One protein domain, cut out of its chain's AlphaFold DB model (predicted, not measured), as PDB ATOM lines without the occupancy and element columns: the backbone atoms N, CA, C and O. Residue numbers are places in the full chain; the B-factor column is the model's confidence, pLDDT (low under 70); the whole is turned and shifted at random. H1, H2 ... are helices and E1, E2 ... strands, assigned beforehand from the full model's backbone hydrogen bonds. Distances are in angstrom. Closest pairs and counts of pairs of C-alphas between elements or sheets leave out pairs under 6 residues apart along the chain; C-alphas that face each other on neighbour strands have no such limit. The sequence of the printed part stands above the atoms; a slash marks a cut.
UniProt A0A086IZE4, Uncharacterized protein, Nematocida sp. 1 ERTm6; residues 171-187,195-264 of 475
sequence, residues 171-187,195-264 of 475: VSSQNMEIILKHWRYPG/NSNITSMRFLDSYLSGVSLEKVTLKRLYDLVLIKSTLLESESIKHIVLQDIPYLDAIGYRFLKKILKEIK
ATOM      1  N   VAL A 171     207.345 480.677 481.136       86.94
ATOM      2  CA  VAL A 171     208.540 481.543 481.183       86.94
ATOM      3  C   VAL A 171     208.691 482.289 479.854       86.94
ATOM      4  O   VAL A 171     208.486 481.725 478.788       86.94
ATOM      5  N   SER A 172     209.038 483.578 479.869       84.31
ATOM      6  CA  SER A 172     209.272 484.333 478.625       84.31
ATOM      7  C   SER A 172     210.644 484.029 478.011       84.31
ATOM      8  O   SER A 172     211.592 483.722 478.738       84.31
ATOM      9  N   SER A 173     210.785 484.199 476.691       81.88
ATOM     10  CA  SER A 173     212.066 484.040 475.974       81.88
ATOM     11  C   SER A 173     213.219 484.824 476.619       81.88
ATOM     12  O   SER A 173     214.287 484.271 476.859       81.88
ATOM     13  N   GLN A 174     212.977 486.083 477.005       83.62
ATOM     14  CA  GLN A 174     213.962 486.929 477.691       83.62
ATOM     15  C   GLN A 174     214.437 486.332 479.024       83.62
ATOM     16  O   GLN A 174     215.622 486.386 479.338       83.62
ATOM     17  N   ASN A 175     213.531 485.768 479.829       86.12
ATOM     18  CA  ASN A 175     213.910 485.163 481.107       86.12
ATOM     19  C   ASN A 175     214.674 483.851 480.904       86.12
ATOM     20  O   ASN A 175     215.642 483.613 481.624       86.12
ATOM     21  N   MET A 176     214.294 483.038 479.912       87.75
ATOM     22  CA  MET A 176     215.061 481.843 479.545       87.75
ATOM     23  C   MET A 176     216.485 482.219 479.127       87.75
ATOM     24  O   MET A 176     217.439 481.652 479.647       87.75
ATOM     25  N   GLU A 177     216.642 483.225 478.262       86.12
ATOM     26  CA  GLU A 177     217.953 483.707 477.821       86.12
ATOM     27  C   GLU A 177     218.828 484.164 478.997       86.12
ATOM     28  O   GLU A 177     220.000 483.802 479.070       86.12
ATOM     29  N   ILE A 178     218.268 484.907 479.961       85.81
ATOM     30  CA  ILE A 178     219.005 485.324 481.165       85.81
ATOM     31  C   ILE A 178     219.485 484.112 481.972       85.81
ATOM     32  O   ILE A 178     220.620 484.121 482.453       85.81
ATOM     33  N   ILE A 179     218.631 483.097 482.146       88.25
ATOM     34  CA  ILE A 179     218.967 481.878 482.895       88.25
ATOM     35  C   ILE A 179     220.104 481.138 482.198       88.25
ATOM     36  O   ILE A 179     221.120 480.847 482.827       88.25
ATOM     37  N   LEU A 180     219.942 480.881 480.900       87.25
ATOM     38  CA  LEU A 180     220.902 480.124 480.103       87.25
ATOM     39  C   LEU A 180     222.241 480.862 479.956       87.25
ATOM     40  O   LEU A 180     223.283 480.223 479.942       87.25
ATOM     41  N   LYS A 181     222.256 482.204 479.990       85.88
ATOM     42  CA  LYS A 181     223.499 482.999 480.000       85.88
ATOM     43  C   LYS A 181     224.398 482.743 481.211       85.88
ATOM     44  O   LYS A 181     225.597 482.988 481.147       85.88
ATOM     45  N   HIS A 182     223.815 482.338 482.335       86.19
ATOM     46  CA  HIS A 182     224.564 482.083 483.566       86.19
ATOM     47  C   HIS A 182     224.873 480.598 483.769       86.19
ATOM     48  O   HIS A 182     225.738 480.284 484.586       86.19
ATOM     49  N   TRP A 183     224.161 479.702 483.077       86.69
ATOM     50  CA  TRP A 183     224.225 478.261 483.301       86.69
ATOM     51  C   TRP A 183     224.228 477.477 481.990       86.69
ATOM     52  O   TRP A 183     223.246 477.502 481.247       86.69
ATOM     53  N   ARG A 184     225.292 476.698 481.770       86.88
ATOM     54  CA  ARG A 184     225.368 475.664 480.733       86.88
ATOM     55  C   ARG A 184     224.905 474.316 481.258       86.88
ATOM     56  O   ARG A 184     225.177 473.945 482.400       86.88
ATOM     57  N   TYR A 185     224.269 473.554 480.378       88.25
ATOM     58  CA  TYR A 185     223.719 472.232 480.673       88.25
ATOM     59  C   TYR A 185     224.283 471.200 479.681       88.25
ATOM     60  O   TYR A 185     223.558 470.741 478.802       88.25
ATOM     61  N   PRO A 186     225.579 470.843 479.773       87.06
ATOM     62  CA  PRO A 186     226.225 469.990 478.771       87.06
ATOM     63  C   PRO A 186     225.648 468.564 478.721       87.06
ATOM     64  O   PRO A 186     225.656 467.935 477.670       87.06
ATOM     65  N   GLY A 187     225.108 468.062 479.839       88.62
ATOM     66  CA  GLY A 187     224.455 466.750 479.924       88.62
ATOM     67  C   GLY A 187     222.977 466.735 479.515       88.62
ATOM     68  O   GLY A 187     222.304 465.721 479.710       88.62
ATOM     69  N   ASN A 195     203.523 476.815 477.663       86.00
ATOM     70  CA  ASN A 195     202.813 478.030 478.104       86.00
ATOM     71  C   ASN A 195     203.649 479.316 477.969       86.00
ATOM     72  O   ASN A 195     203.507 480.256 478.748       86.00
ATOM     73  N   SER A 196     204.577 479.346 477.017       80.94
ATOM     74  CA  SER A 196     205.619 480.367 476.935       80.94
ATOM     75  C   SER A 196     205.419 481.242 475.701       80.94
ATOM     76  O   SER A 196     205.030 480.763 474.636       80.94
ATOM     77  N   ASN A 197     205.689 482.544 475.827       72.56
ATOM     78  CA  ASN A 197     205.724 483.441 474.673       72.56
ATOM     79  C   ASN A 197     207.141 483.434 474.077       72.56
ATOM     80  O   ASN A 197     208.056 484.044 474.646       72.56
ATOM     81  N   ILE A 198     207.327 482.702 472.974       70.12
ATOM     82  CA  ILE A 198     208.623 482.533 472.312       70.12
ATOM     83  C   ILE A 198     208.649 483.345 471.018       70.12
ATOM     84  O   ILE A 198     208.376 482.863 469.925       70.12
ATOM     85  N   THR A 199     209.073 484.596 471.142       63.91
ATOM     86  CA  THR A 199     209.240 485.499 469.994       63.91
ATOM     87  C   THR A 199     210.500 485.221 469.164       63.91
ATOM     88  O   THR A 199     210.647 485.759 468.073       63.91
ATOM     89  N   SER A 200     211.439 484.418 469.675       67.25
ATOM     90  CA  SER A 200     212.657 483.985 468.978       67.25
ATOM     91  C   SER A 200     213.319 482.848 469.754       67.25
ATOM     92  O   SER A 200     213.445 482.950 470.973       67.25
ATOM     93  N   MET A 201     213.791 481.807 469.061       68.50
ATOM     94  CA  MET A 201     214.626 480.745 469.648       68.50
ATOM     95  C   MET A 201     216.132 480.933 469.421       68.50
ATOM     96  O   MET A 201     216.904 480.102 469.879       68.50
ATOM     97  N   ARG A 202     216.579 482.041 468.805       70.31
ATOM     98  CA  ARG A 202     218.016 482.271 468.524       70.31
ATOM     99  C   ARG A 202     218.912 482.151 469.749       70.31
ATOM    100  O   ARG A 202     220.065 481.758 469.636       70.31
ATOM    101  N   PHE A 203     218.397 482.529 470.919       69.81
ATOM    102  CA  PHE A 203     219.174 482.449 472.147       69.81
ATOM    103  C   PHE A 203     219.555 480.999 472.465       69.81
ATOM    104  O   PHE A 203     220.658 480.770 472.942       69.81
ATOM    105  N   LEU A 204     218.702 480.018 472.150       71.62
ATOM    106  CA  LEU A 204     219.003 478.603 472.370       71.62
ATOM    107  C   LEU A 204     220.176 478.125 471.516       71.62
ATOM    108  O   LEU A 204     220.858 477.192 471.927       71.62
ATOM    109  N   ASP A 205     220.470 478.782 470.394       70.25
ATOM    110  CA  ASP A 205     221.454 478.275 469.443       70.25
ATOM    111  C   ASP A 205     222.861 478.242 470.007       70.25
ATOM    112  O   ASP A 205     223.568 477.241 469.889       70.25
ATOM    113  N   SER A 206     223.234 479.324 470.687       67.00
ATOM    114  CA  SER A 206     224.511 479.418 471.383       67.00
ATOM    115  C   SER A 206     224.599 478.469 472.576       67.00
ATOM    116  O   SER A 206     225.688 477.994 472.876       67.00
ATOM    117  N   TYR A 207     223.481 478.192 473.256       71.94
ATOM    118  CA  TYR A 207     223.482 477.390 474.487       71.94
ATOM    119  C   TYR A 207     223.393 475.889 474.238       71.94
ATOM    120  O   TYR A 207     223.885 475.109 475.047       71.94
ATOM    121  N   LEU A 208     222.750 475.486 473.145       70.12
ATOM    122  CA  LEU A 208     222.582 474.086 472.765       70.12
ATOM    123  C   LEU A 208     223.643 473.619 471.768       70.12
ATOM    124  O   LEU A 208     223.675 472.442 471.417       70.12
ATOM    125  N   SER A 209     224.529 474.510 471.319       71.94
ATOM    126  CA  SER A 209     225.696 474.119 470.533       71.94
ATOM    127  C   SER A 209     226.536 473.100 471.312       71.94
ATOM    128  O   SER A 209     226.963 473.366 472.434       71.94
ATOM    129  N   GLY A 210     226.737 471.912 470.733       71.38
ATOM    130  CA  GLY A 210     227.438 470.793 471.375       71.38
ATOM    131  C   GLY A 210     226.591 469.949 472.339       71.38
ATOM    132  O   GLY A 210     227.097 468.967 472.878       71.38
ATOM    133  N   VAL A 211     225.309 470.276 472.538       80.44
ATOM    134  CA  VAL A 211     224.375 469.476 473.345       80.44
ATOM    135  C   VAL A 211     223.648 468.472 472.447       80.44
ATOM    136  O   VAL A 211     222.995 468.845 471.475       80.44
ATOM    137  N   SER A 212     223.725 467.186 472.793       84.31
ATOM    138  CA  SER A 212     223.041 466.106 472.063       84.31
ATOM    139  C   SER A 212     221.642 465.861 472.632       84.31
ATOM    140  O   SER A 212     221.432 464.959 473.445       84.31
ATOM    141  N   LEU A 213     220.675 466.691 472.232       87.06
ATOM    142  CA  LEU A 213     219.281 466.535 472.648       87.06
ATOM    143  C   LEU A 213     218.641 465.303 471.998       87.06
ATOM    144  O   LEU A 213     218.694 465.128 470.785       87.06
ATOM    145  N   GLU A 214     217.981 464.483 472.811       90.62
ATOM    146  CA  GLU A 214     217.228 463.298 472.387       90.62
ATOM    147  C   GLU A 214     215.729 463.610 472.235       90.62
ATOM    148  O   GLU A 214     215.046 463.026 471.389       90.62
ATOM    149  N   LYS A 215     215.197 464.536 473.051       90.38
ATOM    150  CA  LYS A 215     213.770 464.883 473.067       90.38
ATOM    151  C   LYS A 215     213.520 466.378 473.216       90.38
ATOM    152  O   LYS A 215     214.012 467.012 474.149       90.38
ATOM    153  N   VAL A 216     212.650 466.908 472.358       88.81
ATOM    154  CA  VAL A 216     212.189 468.300 472.404       88.81
ATOM    155  C   VAL A 216     210.666 468.345 472.474       88.81
ATOM    156  O   VAL A 216     209.964 467.654 471.739       88.81
ATOM    157  N   THR A 217     210.128 469.143 473.389       89.44
ATOM    158  CA  THR A 217     208.685 469.357 473.541       89.44
ATOM    159  C   THR A 217     208.387 470.843 473.589       89.44
ATOM    160  O   THR A 217     208.848 471.526 474.494       89.44
ATOM    161  N   LEU A 218     207.583 471.319 472.644       85.94
ATOM    162  CA  LEU A 218     207.090 472.684 472.542       85.94
ATOM    163  C   LEU A 218     205.558 472.636 472.563       85.94
ATOM    164  O   LEU A 218     204.944 472.053 471.667       85.94
ATOM    165  N   LYS A 219     204.937 473.197 473.605       85.69
ATOM    166  CA  LYS A 219     203.477 473.165 473.782       85.69
ATOM    167  C   LYS A 219     202.891 474.523 474.134       85.69
ATOM    168  O   LYS A 219     203.489 475.253 474.917       85.69
ATOM    169  N   ARG A 220     201.685 474.826 473.645       79.25
ATOM    170  CA  ARG A 220     200.905 476.016 474.048       79.25
ATOM    171  C   ARG A 220     201.743 477.294 473.998       79.25
ATOM    172  O   ARG A 220     201.837 478.043 474.970       79.25
ATOM    173  N   LEU A 221     202.425 477.498 472.877       74.81
ATOM    174  CA  LEU A 221     203.269 478.669 472.676       74.81
ATOM    175  C   LEU A 221     202.415 479.796 472.099       74.81
ATOM    176  O   LEU A 221     201.669 479.561 471.162       74.81
ATOM    177  N   TYR A 222     202.468 481.002 472.665       65.62
ATOM    178  CA  TYR A 222     201.585 482.104 472.234       65.62
ATOM    179  C   TYR A 222     201.967 482.694 470.874       65.62
ATOM    180  O   TYR A 222     201.109 483.170 470.136       65.62
ATOM    181  N   ASP A 223     203.252 482.632 470.560       59.19
ATOM    182  CA  ASP A 223     203.849 482.952 469.276       59.19
ATOM    183  C   ASP A 223     205.057 482.019 469.126       59.19
ATOM    184  O   ASP A 223     205.699 481.679 470.130       59.19
ATOM    185  N   LEU A 224     205.325 481.545 467.912       57.88
ATOM    186  CA  LEU A 224     206.490 480.713 467.632       57.88
ATOM    187  C   LEU A 224     207.139 481.163 466.326       57.88
ATOM    188  O   LEU A 224     206.835 480.679 465.235       57.88
ATOM    189  N   VAL A 225     208.103 482.066 466.463       55.19
ATOM    190  CA  VAL A 225     209.005 482.434 465.368       55.19
ATOM    191  C   VAL A 225     210.228 481.514 465.438       55.19
ATOM    192  O   VAL A 225     211.162 481.733 466.221       55.19
ATOM    193  N   LEU A 226     210.198 480.432 464.650       54.97
ATOM    194  CA  LEU A 226     211.297 479.469 464.524       54.97
ATOM    195  C   LEU A 226     212.394 480.035 463.629       54.97
ATOM    196  O   LEU A 226     212.510 479.703 462.452       54.97
ATOM    197  N   ILE A 227     213.253 480.869 464.198       48.06
ATOM    198  CA  ILE A 227     214.441 481.322 463.484       48.06
ATOM    199  C   ILE A 227     215.486 480.199 463.493       48.06
ATOM    200  O   ILE A 227     215.636 479.526 464.508       48.06
ATOM    201  N   LYS A 228     216.176 480.017 462.355       51.53
ATOM    202  CA  LYS A 228     217.291 479.082 462.105       51.53
ATOM    203  C   LYS A 228     218.029 478.719 463.399       51.53
ATOM    204  O   LYS A 228     218.813 479.539 463.858       51.53
ATOM    205  N   SER A 229     217.747 477.531 463.937       57.84
ATOM    206  CA  SER A 229     218.207 477.095 465.253       57.84
ATOM    207  C   SER A 229     219.167 475.899 465.191       57.84
ATOM    208  O   SER A 229     219.044 475.068 464.294       57.84
ATOM    209  N   THR A 230     220.096 475.745 466.141       60.62
ATOM    210  CA  THR A 230     220.893 474.499 466.267       60.62
ATOM    211  C   THR A 230     220.017 473.294 466.604       60.62
ATOM    212  O   THR A 230     220.358 472.171 466.241       60.62
ATOM    213  N   LEU A 231     218.829 473.514 467.180       63.41
ATOM    214  CA  LEU A 231     217.800 472.478 467.313       63.41
ATOM    215  C   LEU A 231     217.412 471.859 465.959       63.41
ATOM    216  O   LEU A 231     217.033 470.694 465.919       63.41
ATOM    217  N   LEU A 232     217.502 472.620 464.855       59.44
ATOM    218  CA  LEU A 232     217.140 472.171 463.500       59.44
ATOM    219  C   LEU A 232     218.243 471.324 462.829       59.44
ATOM    220  O   LEU A 232     218.032 470.743 461.759       59.44
ATOM    221  N   GLU A 233     219.435 471.297 463.420       61.16
ATOM    222  CA  GLU A 233     220.628 470.626 462.891       61.16
ATOM    223  C   GLU A 233     221.070 469.448 463.772       61.16
ATOM    224  O   GLU A 233     222.001 468.735 463.416       61.16
ATOM    225  N   SER A 234     220.392 469.212 464.897       68.94
ATOM    226  CA  SER A 234     220.740 468.141 465.828       68.94
ATOM    227  C   SER A 234     220.284 466.771 465.312       68.94
ATOM    228  O   SER A 234     219.099 466.447 465.330       68.94
ATOM    229  N   GLU A 235     221.248 465.943 464.908       73.88
ATOM    230  CA  GLU A 235     221.019 464.565 464.440       73.88
ATOM    231  C   GLU A 235     220.605 463.596 465.564       73.88
ATOM    232  O   GLU A 235     220.153 462.484 465.305       73.88
ATOM    233  N   SER A 236     220.744 463.997 466.833       82.25
ATOM    234  CA  SER A 236     220.447 463.141 467.987       82.25
ATOM    235  C   SER A 236     218.967 463.108 468.380       82.25
ATOM    236  O   SER A 236     218.585 462.293 469.225       82.25
ATOM    237  N   ILE A 237     218.130 463.981 467.810       84.88
ATOM    238  CA  ILE A 237     216.726 464.102 468.214       84.88
ATOM    239  C   ILE A 237     215.939 462.879 467.732       84.88
ATOM    240  O   ILE A 237     215.797 462.623 466.541       84.88
ATOM    241  N   LYS A 238     215.357 462.156 468.688       88.81
ATOM    242  CA  LYS A 238     214.523 460.964 468.464       88.81
ATOM    243  C   LYS A 238     213.045 461.217 468.731       88.81
ATOM    244  O   LYS A 238     212.178 460.543 468.181       88.81
ATOM    245  N   HIS A 239     212.743 462.196 469.580       90.44
ATOM    246  CA  HIS A 239     211.378 462.506 469.981       90.44
ATOM    247  C   HIS A 239     211.088 463.993 469.820       90.44
ATOM    248  O   HIS A 239     211.758 464.834 470.425       90.44
ATOM    249  N   ILE A 240     210.022 464.319 469.095       88.00
ATOM    250  CA  ILE A 240     209.526 465.690 469.005       88.00
ATOM    251  C   ILE A 240     208.043 465.781 469.349       88.00
ATOM    252  O   ILE A 240     207.250 464.901 469.010       88.00
ATOM    253  N   VAL A 241     207.674 466.850 470.050       88.19
ATOM    254  CA  VAL A 241     206.288 467.182 470.385       88.19
ATOM    255  C   VAL A 241     206.055 468.665 470.118       88.19
ATOM    256  O   VAL A 241     206.717 469.494 470.734       88.19
ATOM    257  N   LEU A 242     205.117 468.988 469.232       84.00
ATOM    258  CA  LEU A 242     204.764 470.334 468.779       84.00
ATOM    259  C   LEU A 242     203.239 470.504 468.846       84.00
ATOM    260  O   LEU A 242     202.538 470.144 467.905       84.00
ATOM    261  N   GLN A 243     202.712 470.997 469.968       81.19
ATOM    262  CA  GLN A 243     201.260 471.035 470.211       81.19
ATOM    263  C   GLN A 243     200.756 472.425 470.598       81.19
ATOM    264  O   GLN A 243     201.449 473.183 471.275       81.19
ATOM    265  N   ASP A 244     199.520 472.735 470.222       74.75
ATOM    266  CA  ASP A 244     198.847 474.013 470.470       74.75
ATOM    267  C   ASP A 244     199.664 475.236 470.023       74.75
ATOM    268  O   ASP A 244     199.671 476.287 470.671       74.75
ATOM    269  N   ILE A 245     200.362 475.112 468.895       74.50
ATOM    270  CA  ILE A 245     201.122 476.216 468.305       74.50
ATOM    271  C   ILE A 245     200.139 477.031 467.434       74.50
ATOM    272  O   ILE A 245     199.309 476.441 466.751       74.50
ATOM    273  N   PRO A 246     200.101 478.373 467.500       66.06
ATOM    274  CA  PRO A 246     199.186 479.198 466.703       66.06
ATOM    275  C   PRO A 246     199.740 479.555 465.328       66.06
ATOM    276  O   PRO A 246     198.974 479.780 464.396       66.06
ATOM    277  N   TYR A 247     201.060 479.671 465.219       69.94
ATOM    278  CA  TYR A 247     201.721 480.210 464.046       69.94
ATOM    279  C   TYR A 247     203.128 479.631 463.910       69.94
ATOM    280  O   TYR A 247     203.799 479.368 464.905       69.94
ATOM    281  N   LEU A 248     203.545 479.433 462.662       68.94
ATOM    282  CA  LEU A 248     204.890 479.047 462.259       68.94
ATOM    283  C   LEU A 248     205.269 479.873 461.033       68.94
ATOM    284  O   LEU A 248     204.471 480.008 460.100       68.94
ATOM    285  N   ASP A 249     206.484 480.412 461.030       67.62
ATOM    286  CA  ASP A 249     207.018 481.159 459.895       67.62
ATOM    287  C   ASP A 249     207.567 480.232 458.787       67.62
ATOM    288  O   ASP A 249     207.620 479.004 458.908       67.62
ATOM    289  N   ALA A 250     208.000 480.826 457.671       69.56
ATOM    290  CA  ALA A 250     208.550 480.090 456.531       69.56
ATOM    291  C   ALA A 250     209.787 479.236 456.882       69.56
ATOM    292  O   ALA A 250     210.040 478.223 456.227       69.56
ATOM    293  N   ILE A 251     210.563 479.635 457.894       69.00
ATOM    294  CA  ILE A 251     211.754 478.905 458.342       69.00
ATOM    295  C   ILE A 251     211.326 477.686 459.168       69.00
ATOM    296  O   ILE A 251     211.825 476.583 458.933       69.00
ATOM    297  N   GLY A 252     210.339 477.850 460.048       70.06
ATOM    298  CA  GLY A 252     209.721 476.773 460.811       70.06
ATOM    299  C   GLY A 252     209.138 475.664 459.939       70.06
ATOM    300  O   GLY A 252     209.311 474.485 460.249       70.06
ATOM    301  N   TYR A 253     208.540 475.999 458.793       72.50
ATOM    302  CA  TYR A 253     208.076 474.977 457.845       72.50
ATOM    303  C   TYR A 253     209.217 474.174 457.206       72.50
ATOM    304  O   TYR A 253     209.070 472.970 456.990       72.50
ATOM    305  N   ARG A 254     210.375 474.796 456.937       70.38
ATOM    306  CA  ARG A 254     211.558 474.065 456.440       70.38
ATOM    307  C   ARG A 254     212.106 473.103 457.493       70.38
ATOM    308  O   ARG A 254     212.443 471.973 457.153       70.38
ATOM    309  N   PHE A 255     212.148 473.532 458.757       72.25
ATOM    310  CA  PHE A 255     212.519 472.686 459.896       72.25
ATOM    311  C   PHE A 255     211.630 471.456 460.011       72.25
ATOM    312  O   PHE A 255     212.138 470.340 460.069       72.25
ATOM    313  N   LEU A 256     210.311 471.654 459.976       74.62
ATOM    314  CA  LEU A 256     209.358 470.553 460.027       74.62
ATOM    315  C   LEU A 256     209.603 469.548 458.907       74.62
ATOM    316  O   LEU A 256     209.736 468.362 459.183       74.62
ATOM    317  N   LYS A 257     209.750 470.008 457.658       76.00
ATOM    318  CA  LYS A 257     209.993 469.104 456.523       76.00
ATOM    319  C   LYS A 257     211.246 468.238 456.721       76.00
ATOM    320  O   LYS A 257     211.227 467.072 456.337       76.00
ATOM    321  N   LYS A 258     212.310 468.784 457.320       75.00
ATOM    322  CA  LYS A 258     213.539 468.037 457.633       75.00
ATOM    323  C   LYS A 258     213.323 467.040 458.779       75.00
ATOM    324  O   LYS A 258     213.579 465.855 458.602       75.00
ATOM    325  N   ILE A 259     212.765 467.494 459.903       73.06
ATOM    326  CA  ILE A 259     212.471 466.642 461.068       73.06
ATOM    327  C   ILE A 259     211.621 465.440 460.695       73.06
ATOM    328  O   ILE A 259     211.942 464.325 461.092       73.06
ATOM    329  N   LEU A 260     210.526 465.666 459.966       77.50
ATOM    330  CA  LEU A 260     209.592 464.599 459.624       77.50
ATOM    331  C   LEU A 260     210.284 463.476 458.831       77.50
ATOM    332  O   LEU A 260     209.898 462.314 458.944       77.50
ATOM    333  N   LYS A 261     211.349 463.800 458.086       78.75
ATOM    334  CA  LYS A 261     212.167 462.816 457.371       78.75
ATOM    335  C   LYS A 261     213.194 462.124 458.269       78.75
ATOM    336  O   LYS A 261     213.439 460.930 458.084       78.75
ATOM    337  N   GLU A 262     213.794 462.838 459.216       80.31
ATOM    338  CA  GLU A 262     214.919 462.344 460.025       80.31
ATOM    339  C   GLU A 262     214.485 461.583 461.284       80.31
ATOM    340  O   GLU A 262     215.048 460.530 461.579       80.31
ATOM    341  N   ILE A 263     213.455 462.050 461.993       83.94
ATOM    342  CA  ILE A 263     213.026 461.448 463.260       83.94
ATOM    343  C   ILE A 263     212.323 460.112 463.018       83.94
ATOM    344  O   ILE A 263     211.305 460.047 462.330       83.94
ATOM    345  N   LYS A 264     212.842 459.051 463.648       84.81
ATOM    346  CA  LYS A 264     212.328 457.683 463.497       84.81
ATOM    347  C   LYS A 264     211.520 457.171 464.679       84.81
ATOM    348  O   LYS A 264     210.714 456.275 464.476       84.81
TER     349      LYS A 264
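What this domain is: This is residues 171 to 187 and 195 to 264 of the 475 residues of an uncharacterized protein of Nematocida sp. 1 ERTm6 (UniProt A0A086IZE4). A small parallel pair of strands, E1 and E2, stands in the middle of a row, with H1 and H2 toward one end and H3 toward the other. The 87 printed residues hold three named helices and two named strands, in the order H1, H2, E1, E2, H3; the class is mixed, with 40 residues in named elements, under half. The whole is compact, with a radius of gyration of the C-alphas of 12.6 A, and spans 35 by 28 by 18 A.

Where its parts are: Find C-alpha 173 at (212.066, 484.040, 475.974); H1 runs from there to 182, 14.8 A. Then come H2, residues 202 to 208, E1, 215 to 219, and E2, 239 to 243. H3, residues 250 to 262, 19.2 A, ends at (214.919, 462.344, 460.025).

How they stand to each other: H1 and H2 touch, closest at the C-alphas of Glu 177 and Phe 203, 5.9 A, the same way at a shallow tilt of 33 degrees, only just short of steep. E1 and E2 are parallel at 3 degrees; look at N 218 and O 241, 2.8 A, within hydrogen-bond range. H3 is apart from H1, H2 and E1. Of O i to N i+4 pairs, H1 has 5 of 6 within range, H3 7 of 9 and H2 1 of 3, beside 2 of 4 O i to N i+3 pairs.

The domain as a whole: Residues 188 to 194 are cut out, a gap of 24.5 A between C-alphas 187 and 195. The link from E1 to E2 is long, and pLDDT is under 70 for 24 residues, among them 222 to 234.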